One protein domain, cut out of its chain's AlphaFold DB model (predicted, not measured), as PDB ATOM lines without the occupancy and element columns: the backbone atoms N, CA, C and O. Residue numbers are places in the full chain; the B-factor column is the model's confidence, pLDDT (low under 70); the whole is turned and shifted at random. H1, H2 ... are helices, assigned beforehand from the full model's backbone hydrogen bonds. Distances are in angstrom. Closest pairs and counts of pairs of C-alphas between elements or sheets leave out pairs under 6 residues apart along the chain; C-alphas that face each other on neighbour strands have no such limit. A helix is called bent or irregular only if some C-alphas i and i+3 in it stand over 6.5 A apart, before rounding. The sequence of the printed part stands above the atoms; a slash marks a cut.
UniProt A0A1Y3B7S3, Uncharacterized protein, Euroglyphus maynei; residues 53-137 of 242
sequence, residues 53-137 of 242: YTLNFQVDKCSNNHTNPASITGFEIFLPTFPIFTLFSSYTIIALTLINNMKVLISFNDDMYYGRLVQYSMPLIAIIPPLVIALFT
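What this domain is: This is residues 53 to 137 of the 242 residues of an uncharacterized protein of Euroglyphus maynei (UniProt A0A1Y3B7S3). One long helix, H3, is the shaft of a thin rod; after H3 a short link folds back into the bent helix H4, whose first arm, H4a, packs on H3 and whose second, H4b, sticks out. Beyond the start of H3, short H1 and H2 pack together beside a long loop. The 85 printed residues hold H1 to H4 in order, all helix, extended, with radius of gyration of the C-alphas 20.5 A and spans of 65 by 23 by 18 A.

How they stand to each other: H3, residues 83 to 107, touches H4a, residues 116 to 126, with residues 95 to 103 alone; the closest C-alphas, of Ile 99 and Met 122, are 5.6 A apart. This helical hairpin runs opposite ways at a steep tilt of 43 degrees. H4, residues 116 to 136, was assigned as one helix by its hydrogen bonds but is bent: C-alphas 126 and 129 are 6.9 A apart, and H4b, residues 129 to 136, stands at 46 degrees to H4a, a steep tilt. H4b is apart from H3. H2, residues 75 to 81, and H3 meet only through their tight link. H1, residues 53 to 57, touches H2, closest at the C-alphas of Thr 54 and Pro 80, 4.7 A. In H3 and H4b every O i to N i+4 pair is within hydrogen-bond range; H2 has 2 of 3, H4a 5 of 7, and H1 0 of 1, with 2 of 2 O i to N i+3 pairs.

Where its parts are: H3 is 35.7 A long, from C-alpha 83 at (-168.104, -105.002, -164.821) to C-alpha 107 at (-139.677, -122.740, -177.046). H4a measures 16.5 A and H4b 10.9 A, ending at C-alpha 136 at (-149.055, -95.475, -160.723).

The domain as a whole: The farthest C-alphas, of Asn 64 and Asp 111, are 66.0 A apart. The printed part has no cut; the link H1 to H2 is long, 17 residues. pLDDT is under 70 at residues 60 to 71, 73 and 110 to 113.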
ATOM      1  N   TYR A  53    -168.468 -95.967-169.163       84.62
ATOM      2  CA  TYR A  53    -169.914 -95.748-169.254       84.62
ATOM      3  C   TYR A  53    -170.656 -96.058-167.945       84.62
ATOM      4  O   TYR A  53    -171.523 -95.295-167.529       84.62
ATOM      5  N   THR A  54    -170.276 -97.134-167.256       86.50
ATOM      6  CA  THR A  54    -170.921 -97.583-166.017       86.50
ATOM      7  C   THR A  54    -170.711 -96.643-164.831       86.50
ATOM      8  O   THR A  54    -171.552 -96.617-163.934       86.50
ATOM      9  N   LEU A  55    -169.647 -95.830-164.838       83.31
ATOM     10  CA  LEU A  55    -169.392 -94.826-163.801       83.31
ATOM     11  C   LEU A  55    -170.357 -93.638-163.888       83.31
ATOM     12  O   LEU A  55    -170.541 -92.945-162.896       83.31
ATOM     13  N   ASN A  56    -171.036 -93.427-165.022       82.62
ATOM     14  CA  ASN A  56    -172.061 -92.381-165.143       82.62
ATOM     15  C   ASN A  56    -173.312 -92.652-164.286       82.62
ATOM     16  O   ASN A  56    -174.119 -91.751-164.080       82.62
ATOM     17  N   PHE A  57    -173.479 -93.879-163.783       82.56
ATOM     18  CA  PHE A  57    -174.607 -94.283-162.937       82.56
ATOM     19  C   PHE A  57    -174.247 -94.359-161.446       82.56
ATOM     20  O   PHE A  57    -175.026 -94.886-160.648       82.56
ATOM     21  N   GLN A  58    -173.057 -93.891-161.056       77.12
ATOM     22  CA  GLN A  58    -172.643 -93.890-159.655       77.12
ATOM     23  C   GLN A  58    -173.347 -92.775-158.871       77.12
ATOM     24  O   GLN A  58    -173.557 -91.675-159.379       77.12
ATOM     25  N   VAL A  59    -173.678 -93.046-157.608       70.19
ATOM     26  CA  VAL A  59    -174.176 -92.017-156.687       70.19
ATOM     27  C   VAL A  59    -172.994 -91.169-156.228       70.19
ATOM     28  O   VAL A  59    -172.103 -91.677-155.543       70.19
ATOM     29  N   ASP A  60    -172.993 -89.881-156.565       66.62
ATOM     30  CA  ASP A  60    -172.030 -88.940-156.000       66.62
ATOM     31  C   ASP A  60    -172.408 -88.631-154.545       66.62
ATOM     32  O   ASP A  60    -173.319 -87.855-154.263       66.62
ATOM     33  N   LYS A  61    -171.719 -89.286-153.607       61.69
ATOM     34  CA  LYS A  61    -171.944 -89.119-152.162       61.69
ATOM     35  C   LYS A  61    -171.437 -87.777-151.625       61.69
ATOM     36  O   LYS A  61    -171.710 -87.466-150.469       61.69
ATOM     37  N   CYS A  62    -170.667 -87.025-152.417       60.88
ATOM     38  CA  CYS A  62    -170.057 -85.759-152.007       60.88
ATOM     39  C   CYS A  62    -170.795 -84.532-152.568       60.88
ATOM     40  O   CYS A  62    -170.512 -83.409-152.150       60.88
ATOM     41  N   SER A  63    -171.739 -84.728-153.490       63.22
ATOM     42  CA  SER A  63    -172.575 -83.664-154.041       63.22
ATOM     43  C   SER A  63    -173.889 -83.557-153.269       63.22
ATOM     44  O   SER A  63    -174.582 -84.547-153.065       63.22
ATOM     45  N   ASN A  64    -174.277 -82.336-152.887       57.25
ATOM     46  CA  ASN A  64    -175.536 -82.060-152.177       57.25
ATOM     47  C   ASN A  64    -176.795 -82.442-152.991       57.25
ATOM     48  O   ASN A  64    -177.894 -82.483-152.443       57.25
ATOM     49  N   ASN A  65    -176.639 -82.732-154.290       60.53
ATOM     50  CA  ASN A  65    -177.676 -83.298-155.143       60.53
ATOM     51  C   ASN A  65    -177.487 -84.816-155.265       60.53
ATOM     52  O   ASN A  65    -176.760 -85.297-156.130       60.53
ATOM     53  N   HIS A  66    -178.213 -85.581-154.446       57.81
ATOM     54  CA  HIS A  66    -178.273 -87.048-154.509       57.81
ATOM     55  C   HIS A  66    -179.131 -87.567-155.681       57.81
ATOM     56  O   HIS A  66    -179.891 -88.524-155.537       57.81
ATOM     57  N   THR A  67    -179.089 -86.918-156.843       58.28
ATOM     58  CA  THR A  67    -179.866 -87.359-158.005       58.28
ATOM     59  C   THR A  67    -179.040 -88.353-158.809       58.28
ATOM     60  O   THR A  67    -178.219 -87.951-159.632       58.28
ATOM     61  N   ASN A  68    -179.250 -89.651-158.574       63.44
ATOM     62  CA  ASN A  68    -178.757 -90.678-159.485       63.44
ATOM     63  C   ASN A  68    -179.691 -90.756-160.708       63.44
ATOM     64  O   ASN A  68    -180.901 -90.918-160.526       63.44
ATOM     65  N   PRO A  69    -179.178 -90.675-161.950       63.69
ATOM     66  CA  PRO A  69    -179.981 -90.936-163.145       63.69
ATOM     67  C   PRO A  69    -180.593 -92.351-163.160       63.69
ATOM     68  O   PRO A  69    -181.644 -92.559-163.761       63.69
ATOM     69  N   ALA A  70    -179.994 -93.316-162.456       62.69
ATOM     70  CA  ALA A  70    -180.588 -94.620-162.172       62.69
ATOM     71  C   ALA A  70    -181.390 -94.587-160.858       62.69
ATOM     72  O   ALA A  70    -181.013 -95.230-159.893       62.69
ATOM     73  N   SER A  71    -182.520 -93.880-160.812       62.78
ATOM     74  CA  SER A  71    -183.325 -93.656-159.592       62.78
ATOM     75  C   SER A  71    -184.050 -94.895-159.018       62.78
ATOM     76  O   SER A  71    -185.057 -94.759-158.321       62.78
ATOM     77  N   ILE A  72    -183.618 -96.111-159.369       74.31
ATOM     78  CA  ILE A  72    -184.236 -97.373-158.950       74.31
ATOM     79  C   ILE A  72    -183.289 -98.082-157.984       74.31
ATOM     80  O   ILE A  72    -182.185 -98.489-158.359       74.31
ATOM     81  N   THR A  73    -183.765 -98.306-156.757       68.06
ATOM     82  CA  THR A  73    -183.066 -99.063-155.715       68.06
ATOM     83  C   THR A  73    -182.560-100.401-156.266       68.06
ATOM     84  O   THR A  73    -183.344-101.251-156.683       68.06
ATOM     85  N   GLY A  74    -181.237-100.580-156.291       75.44
ATOM     86  CA  GLY A  74    -180.560-101.770-156.822       75.44
ATOM     87  C   GLY A  74    -179.767-101.517-158.106       75.44
ATOM     88  O   GLY A  74    -178.620-101.958-158.195       75.44
ATOM     89  N   PHE A  75    -180.302-100.747-159.061       80.81
ATOM     90  CA  PHE A  75    -179.573-100.398-160.293       80.81
ATOM     91  C   PHE A  75    -178.393 -99.461-160.020       80.81
ATOM     92  O   PHE A  75    -177.352 -99.596-160.660       80.81
ATOM     93  N   GLU A  76    -178.517 -98.598-159.013       77.50
ATOM     94  CA  GLU A  76    -177.463 -97.685-158.548       77.50
ATOM     95  C   GLU A  76    -176.174 -98.401-158.127       77.50
ATOM     96  O   GLU A  76    -175.081 -97.869-158.284       77.50
ATOM     97  N   ILE A  77    -176.301 -99.616-157.586       81.81
ATOM     98  CA  ILE A  77    -175.160-100.435-157.166       81.81
ATOM     99  C   ILE A  77    -174.771-101.386-158.291       81.81
ATOM    100  O   ILE A  77    -173.589-101.538-158.594       81.81
ATOM    101  N   PHE A  78    -175.750-102.024-158.932       86.56
ATOM    102  CA  PHE A  78    -175.502-103.048-159.940       86.56
ATOM    103  C   PHE A  78    -174.803-102.499-161.192       86.56
ATOM    104  O   PHE A  78    -173.822-103.088-161.641       86.56
ATOM    105  N   LEU A  79    -175.257-101.369-161.747       86.56
ATOM    106  CA  LEU A  79    -174.705-100.800-162.984       86.56
ATOM    107  C   LEU A  79    -173.206-100.456-162.902       86.56
ATOM    108  O   LEU A  79    -172.475-100.853-163.810       86.56
ATOM    109  N   PRO A  80    -172.696 -99.782-161.856       84.75
ATOM    110  CA  PRO A  80    -171.261 -99.531-161.738       84.75
ATOM    111  C   PRO A  80    -170.445-100.782-161.379       84.75
ATOM    112  O   PRO A  80    -169.269-100.845-161.733       84.75
ATOM    113  N   THR A  81    -171.033-101.784-160.710       87.12
ATOM    114  CA  THR A  81    -170.284-102.942-160.174       87.12
ATOM    115  C   THR A  81    -170.313-104.194-161.047       87.12
ATOM    116  O   THR A  81    -169.381-104.995-160.965       87.12
ATOM    117  N   PHE A  82    -171.307-104.383-161.925       87.69
ATOM    118  CA  PHE A  82    -171.365-105.574-162.784       87.69
ATOM    119  C   PHE A  82    -170.092-105.810-163.626       87.69
ATOM    120  O   PHE A  82    -169.760-106.983-163.839       87.69
ATOM    121  N   PRO A  83    -169.335-104.777-164.077       91.38
ATOM    122  CA  PRO A  83    -168.104-105.002-164.821       91.38
ATOM    123  C   PRO A  83    -167.045-105.771-164.034       91.38
ATOM    124  O   PRO A  83    -166.189-106.392-164.647       91.38
ATOM    125  N   ILE A  84    -167.093-105.798-162.697       91.44
ATOM    126  CA  ILE A  84    -166.109-106.524-161.878       91.44
ATOM    127  C   ILE A  84    -166.051-108.003-162.288       91.44
ATOM    128  O   ILE A  84    -164.969-108.549-162.499       91.44
ATOM    129  N   PHE A  85    -167.206-108.647-162.479       88.75
ATOM    130  CA  PHE A  85    -167.266-110.062-162.851       88.75
ATOM    131  C   PHE A  85    -166.787-110.310-164.284       88.75
ATOM    132  O   PHE A  85    -166.062-111.274-164.551       88.75
ATOM    133  N   THR A  86    -167.173-109.438-165.216       89.12
ATOM    134  CA  THR A  86    -166.797-109.579-166.627       89.12
ATOM    135  C   THR A  86    -165.312-109.283-166.838       89.12
ATOM    136  O   THR A  86    -164.643-110.008-167.581       89.12
ATOM    137  N   LEU A  87    -164.768-108.287-166.133       90.31
ATOM    138  CA  LEU A  87    -163.348-107.941-166.136       90.31
ATOM    139  C   LEU A  87    -162.506-109.024-165.470       90.31
ATOM    140  O   LEU A  87    -161.473-109.385-166.024       90.31
ATOM    141  N   PHE A  88    -162.951-109.604-164.354       92.25
ATOM    142  CA  PHE A  88    -162.229-110.694-163.690       92.25
ATOM    143  C   PHE A  88    -162.063-111.920-164.602       92.25
ATOM    144  O   PHE A  88    -160.959-112.453-164.765       92.25
ATOM    145  N   SER A  89    -163.153-112.337-165.256       91.25
ATOM    146  CA  SER A  89    -163.120-113.433-166.230       91.25
ATOM    147  C   SER A  89    -162.205-113.100-167.416       91.25
ATOM    148  O   SER A  89    -161.319-113.882-167.771       91.25
ATOM    149  N   SER A  90    -162.348-111.895-167.978       89.94
ATOM    150  CA  SER A  90    -161.544-111.442-169.121       89.94
ATOM    151  C   SER A  90    -160.052-111.361-168.787       89.94
ATOM    152  O   SER A  90    -159.225-111.841-169.559       89.94
ATOM    153  N   TYR A  91    -159.702-110.815-167.620       90.94
ATOM    154  CA  TYR A  91    -158.328-110.728-167.127       90.94
ATOM    155  C   TYR A  91    -157.690-112.113-167.019       90.94
ATOM    156  O   TYR A  91    -156.584-112.325-167.513       90.94
ATOM    157  N   THR A  92    -158.421-113.079-166.460       90.94
ATOM    158  CA  THR A  92    -157.951-114.465-166.330       90.94
ATOM    159  C   THR A  92    -157.655-115.089-167.696       90.94
ATOM    160  O   THR A  92    -156.589-115.676-167.897       90.94
ATOM    161  N   ILE A  93    -158.567-114.932-168.662       90.12
ATOM    162  CA  ILE A  93    -158.402-115.472-170.021       90.12
ATOM    163  C   ILE A  93    -157.196-114.830-170.722       90.12
ATOM    164  O   ILE A  93    -156.386-115.539-171.328       90.12
ATOM    165  N   ILE A  94    -157.049-113.506-170.626       89.56
ATOM    166  CA  ILE A  94    -155.942-112.769-171.251       89.56
ATOM    167  C   ILE A  94    -154.605-113.174-170.622       89.56
ATOM    168  O   ILE A  94    -153.661-113.469-171.357       89.56
ATOM    169  N   ALA A  95    -154.529-113.268-169.292       91.88
ATOM    170  CA  ALA A  95    -153.318-113.681-168.584       91.88
ATOM    171  C   ALA A  95    -152.888-115.108-168.968       91.88
ATOM    172  O   ALA A  95    -151.724-115.337-169.299       91.88
ATOM    173  N   LEU A  96    -153.824-116.063-169.010       90.38
ATOM    174  CA  LEU A  96    -153.542-117.433-169.460       90.38
ATOM    175  C   LEU A  96    -153.074-117.478-170.919       90.38
ATOM    176  O   LEU A  96    -152.134-118.204-171.253       90.38
ATOM    177  N   THR A  97    -153.705-116.687-171.784       90.50
ATOM    178  CA  THR A  97    -153.331-116.588-173.198       90.50
ATOM    179  C   THR A  97    -151.919-116.023-173.354       90.50
ATOM    180  O   THR A  97    -151.123-116.570-174.118       90.50
ATOM    181  N   LEU A  98    -151.569-114.984-172.593       90.81
ATOM    182  CA  LEU A  98    -150.225-114.406-172.574       90.81
ATOM    183  C   LEU A  98    -149.179-115.432-172.125       90.81
ATOM    184  O   LEU A  98    -148.193-115.631-172.830       90.81
ATOM    185  N   ILE A  99    -149.421-116.137-171.015       91.12
ATOM    186  CA  ILE A  99    -148.518-117.182-170.505       91.12
ATOM    187  C   ILE A  99    -148.267-118.255-171.572       91.12
ATOM    188  O   ILE A  99    -147.127-118.659-171.793       91.12
ATOM    189  N   ASN A 100    -149.316-118.715-172.256       88.88
ATOM    190  CA  ASN A 100    -149.177-119.730-173.300       88.88
ATOM    191  C   ASN A 100    -148.409-119.208-174.523       88.88
ATOM    192  O   ASN A 100    -147.546-119.916-175.038       88.88
ATOM    193  N   ASN A 101    -148.650-117.965-174.945       89.12
ATOM    194  CA  ASN A 101    -147.897-117.348-176.041       89.12
ATOM    195  C   ASN A 101    -146.419-117.127-175.683       89.12
ATOM    196  O   ASN A 101    -145.543-117.345-176.517       89.12
ATOM    197  N   MET A 102    -146.118-116.760-174.436       88.31
ATOM    198  CA  MET A 102    -144.738-116.627-173.969       88.31
ATOM    199  C   MET A 102    -143.989-117.964-173.962       88.31
ATOM    200  O   MET A 102    -142.810-117.998-174.307       88.31
ATOM    201  N   LYS A 103    -144.660-119.077-173.633       86.25
ATOM    202  CA  LYS A 103    -144.055-120.417-173.741       86.25
ATOM    203  C   LYS A 103    -143.658-120.748-175.176       86.25
ATOM    204  O   LYS A 103    -142.584-121.300-175.374       86.25
ATOM    205  N   VAL A 104    -144.487-120.391-176.160       86.75
ATOM    206  CA  VAL A 104    -144.155-120.573-177.583       86.75
ATOM    207  C   VAL A 104    -142.939-119.732-177.964       86.75
ATOM    208  O   VAL A 104    -142.031-120.249-178.605       86.75
ATOM    209  N   LEU A 105    -142.888-118.467-177.530       85.56
ATOM    210  CA  LEU A 105    -141.748-117.583-177.793       85.56
ATOM    211  C   LEU A 105    -140.438-118.159-177.238       85.56
ATOM    212  O   LEU A 105    -139.413-118.125-177.908       85.56
ATOM    213  N   ILE A 106    -140.485-118.708-176.027       83.00
ATOM    214  CA  ILE A 106    -139.324-119.299-175.361       83.00
ATOM    215  C   ILE A 106    -138.927-120.646-175.975       83.00
ATOM    216  O   ILE A 106    -137.742-120.911-176.149       83.00
ATOM    217  N   SER A 107    -139.906-121.465-176.359       79.50
ATOM    218  CA  SER A 107    -139.677-122.740-177.046       79.50
ATOM    219  C   SER A 107    -139.187-122.575-178.487       79.50
ATOM    220  O   SER A 107    -138.845-123.571-179.111       79.50
ATOM    221  N   PHE A 108    -139.166-121.354-179.035       74.38
ATOM    222  CA  PHE A 108    -138.612-121.080-180.364       74.38
ATOM    223  C   PHE A 108    -137.085-121.244-180.408       74.38
ATOM    224  O   PHE A 108    -136.509-121.346-181.488       74.38
ATOM    225  N   ASN A 109    -136.434-121.251-179.243       72.62
ATOM    226  CA  ASN A 109    -135.010-121.499-179.107       72.62
ATOM    227  C   ASN A 109    -134.826-122.894-178.487       72.62
ATOM    228  O   ASN A 109    -134.986-123.049-177.275       72.62
ATOM    229  N   ASP A 110    -134.523-123.898-179.318       65.44
ATOM    230  CA  ASP A 110    -134.426-125.317-178.919       65.44
ATOM    231  C   ASP A 110    -133.427-125.560-177.764       65.44
ATOM    232  O   ASP A 110    -133.548-126.533-177.021       65.44
ATOM    233  N   ASP A 111    -132.486-124.636-177.554       65.06
ATOM    234  CA  ASP A 111    -131.459-124.697-176.510       65.06
ATOM    235  C   ASP A 111    -131.935-124.228-175.116       65.06
ATOM    236  O   ASP A 111    -131.196-124.342-174.130       65.06
ATOM    237  N   MET A 112    -133.143-123.662-174.987       67.62
ATOM    238  CA  MET A 112    -133.590-123.067-173.723       67.62
ATOM    239  C   MET A 112    -134.237-124.101-172.787       67.62
ATOM    240  O   MET A 112    -135.377-124.527-172.969       67.62
ATOM    241  N   TYR A 113    -133.526-124.473-171.719       68.38
ATOM    242  CA  TYR A 113    -134.007-125.446-170.733       68.38
ATOM    243  C   TYR A 113    -135.230-124.916-169.958       68.38
ATOM    244  O   TYR A 113    -135.140-123.939-169.205       68.38
ATOM    245  N   TYR A 114    -136.385-125.578-170.094       75.06
ATOM    246  CA  TYR A 114    -137.625-125.208-169.399       75.06
ATOM    247  C   TYR A 114    -137.589-125.651-167.924       75.06
ATOM    248  O   TYR A 114    -138.145-126.677-167.529       75.06
ATOM    249  N   GLY A 115    -136.868-124.893-167.095       81.81
ATOM    250  CA  GLY A 115    -136.733-125.144-165.658       81.81
ATOM    251  C   GLY A 115    -137.882-124.584-164.808       81.81
ATOM    252  O   GLY A 115    -138.706-123.790-165.265       81.81
ATOM    253  N   ARG A 116    -137.886-124.924-163.510       80.50
ATOM    254  CA  ARG A 116    -138.884-124.425-162.535       80.50
ATOM    255  C   ARG A 116    -138.924-122.895-162.453       80.50
ATOM    256  O   ARG A 116    -140.000-122.326-162.320       80.50
ATOM    257  N   LEU A 117    -137.772-122.227-162.572       82.06
ATOM    258  CA  LEU A 117    -137.691-120.759-162.561       82.06
ATOM    259  C   LEU A 117    -138.466-120.133-163.726       82.06
ATOM    260  O   LEU A 117    -139.219-119.187-163.516       82.06
ATOM    261  N   VAL A 118    -138.338-120.700-164.929       84.12
ATOM    262  CA  VAL A 118    -139.071-120.250-166.121       84.12
ATOM    263  C   VAL A 118    -140.566-120.528-165.962       84.12
ATOM    264  O   VAL A 118    -141.396-119.696-166.306       84.12
ATOM    265  N   GLN A 119    -140.939-121.665-165.374       83.69
ATOM    266  CA  GLN A 119    -142.343-122.003-165.136       83.69
ATOM    267  C   GLN A 119    -143.046-121.024-164.180       83.69
ATOM    268  O   GLN A 119    -144.195-120.657-164.435       83.69
ATOM    269  N   TYR A 120    -142.382-120.599-163.100       86.88
ATOM    270  CA  TYR A 120    -142.950-119.648-162.138       86.88
ATOM    271  C   TYR A 120    -142.814-118.182-162.567       86.88
ATOM    272  O   TYR A 120    -143.593-117.352-162.104       86.88
ATOM    273  N   SER A 121    -141.879-117.841-163.459       88.38
ATOM    274  CA  SER A 121    -141.733-116.464-163.938       88.38
ATOM    275  C   SER A 121    -142.831-116.050-164.922       88.38
ATOM    276  O   SER A 121    -143.230-114.889-164.906       88.38
ATOM    277  N   MET A 122    -143.387-116.965-165.729       87.81
ATOM    278  CA  MET A 122    -144.413-116.608-166.732       87.81
ATOM    279  C   MET A 122    -145.667-115.964-166.126       87.81
ATOM    280  O   MET A 122    -146.080-114.912-166.615       87.81
ATOM    281  N   PRO A 123    -146.289-116.531-165.070       90.06
ATOM    282  CA  PRO A 123    -147.457-115.906-164.459       90.06
ATOM    283  C   PRO A 123    -147.106-114.578-163.784       90.06
ATOM    284  O   PRO A 123    -147.903-113.646-163.826       90.06
ATOM    285  N   LEU A 124    -145.902-114.461-163.215       91.69
ATOM    286  CA  LEU A 124    -145.428-113.213-162.617       91.69
ATOM    287  C   LEU A 124    -145.292-112.111-163.671       91.69
ATOM    288  O   LEU A 124    -145.775-111.006-163.452       91.69
ATOM    289  N   ILE A 125    -144.725-112.414-164.839       89.88
ATOM    290  CA  ILE A 125    -144.622-111.456-165.951       89.88
ATOM    291  C   ILE A 125    -146.007-111.061-166.483       89.88
ATOM    292  O   ILE A 125    -146.183-109.933-166.927       89.88
ATOM    293  N   ALA A 126    -147.006-111.943-166.414       91.00
ATOM    294  CA  ALA A 126    -148.369-111.606-166.822       91.00
ATOM    295  C   ALA A 126    -149.100-110.683-165.826       91.00
ATOM    296  O   ALA A 126    -149.972-109.922-166.238       91.00
ATOM    297  N   ILE A 127    -148.756-110.740-164.533       92.62
ATOM    298  CA  ILE A 127    -149.477-110.043-163.452       92.62
ATOM    299  C   ILE A 127    -148.770-108.756-163.010       92.62
ATOM    300  O   ILE A 127    -149.425-107.742-162.768       92.62
ATOM    301  N   ILE A 128    -147.441-108.781-162.889       93.75
ATOM    302  CA  ILE A 128    -146.662-107.674-162.319       93.75
ATOM    303  C   ILE A 128    -146.802-106.384-163.143       93.75
ATOM    304  O   ILE A 128    -147.080-105.356-162.532       93.75
ATOM    305  N   PRO A 129    -146.663-106.372-164.484       91.12
ATOM    306  CA  PRO A 129    -146.735-105.124-165.240       91.12
ATOM    307  C   PRO A 129    -148.103-104.427-165.138       91.12
ATOM    308  O   PRO A 129    -148.108-103.240-164.812       91.12
ATOM    309  N   PRO A 130    -149.257-105.110-165.320       90.00
ATOM    310  CA  PRO A 130    -150.562-104.489-165.087       90.00
ATOM    311  C   PRO A 130    -150.735-103.967-163.658       90.00
ATOM    312  O   PRO A 130    -151.300-102.893-163.474       90.00
ATOM    313  N   LEU A 131    -150.223-104.692-162.656       91.31
ATOM    314  CA  LEU A 131    -150.290-104.274-161.255       91.31
ATOM    315  C   LEU A 131    -149.462-103.011-160.996       91.31
ATOM    316  O   LEU A 131    -149.949-102.083-160.364       91.31
ATOM    317  N   VAL A 132    -148.237-102.949-161.518       92.06
ATOM    318  CA  VAL A 132    -147.383-101.761-161.419       92.06
ATOM    319  C   VAL A 132    -148.067-100.565-162.081       92.06
ATOM    320  O   VAL A 132    -148.156 -99.510-161.468       92.06
ATOM    321  N   ILE A 133    -148.606-100.731-163.290       89.50
ATOM    322  CA  ILE A 133    -149.322 -99.653-163.985       89.50
ATOM    323  C   ILE A 133    -150.527 -99.182-163.160       89.50
ATOM    324  O   ILE A 133    -150.696 -97.981-162.980       89.50
ATOM    325  N   ALA A 134    -151.312-100.103-162.596       89.19
ATOM    326  CA  ALA A 134    -152.468 -99.764-161.765       89.19
ATOM    327  C   ALA A 134    -152.101 -99.031-160.459       89.19
ATOM    328  O   ALA A 134    -152.917 -98.277-159.943       89.19
ATOM    329  N   LEU A 135    -150.889 -99.228-159.924       90.75
ATOM    330  CA  LEU A 135    -150.404 -98.495-158.745       90.75
ATOM    331  C   LEU A 135    -149.983 -97.054-159.065       90.75
ATOM    332  O   LEU A 135    -149.986 -96.212-158.172       90.75
ATOM    333  N   PHE A 136    -149.589 -96.778-160.311       89.31
ATOM    334  CA  PHE A 136    -149.055 -95.475-160.723       89.31
ATOM    335  C   PHE A 136    -149.995 -94.680-161.636       89.31
ATOM    336  O   PHE A 136    -149.722 -93.515-161.921       89.31
ATOM    337  N   THR A 137    -151.069 -95.278-162.153       84.88
ATOM    338  CA  THR A 137    -151.959 -94.640-163.132       84.88
ATOM    339  C   THR A 137    -153.408 -95.050-162.906       84.88
ATOM    340  O   THR A 137    -153.752 -96.226-162.987       84.88
TER     341      THR A 137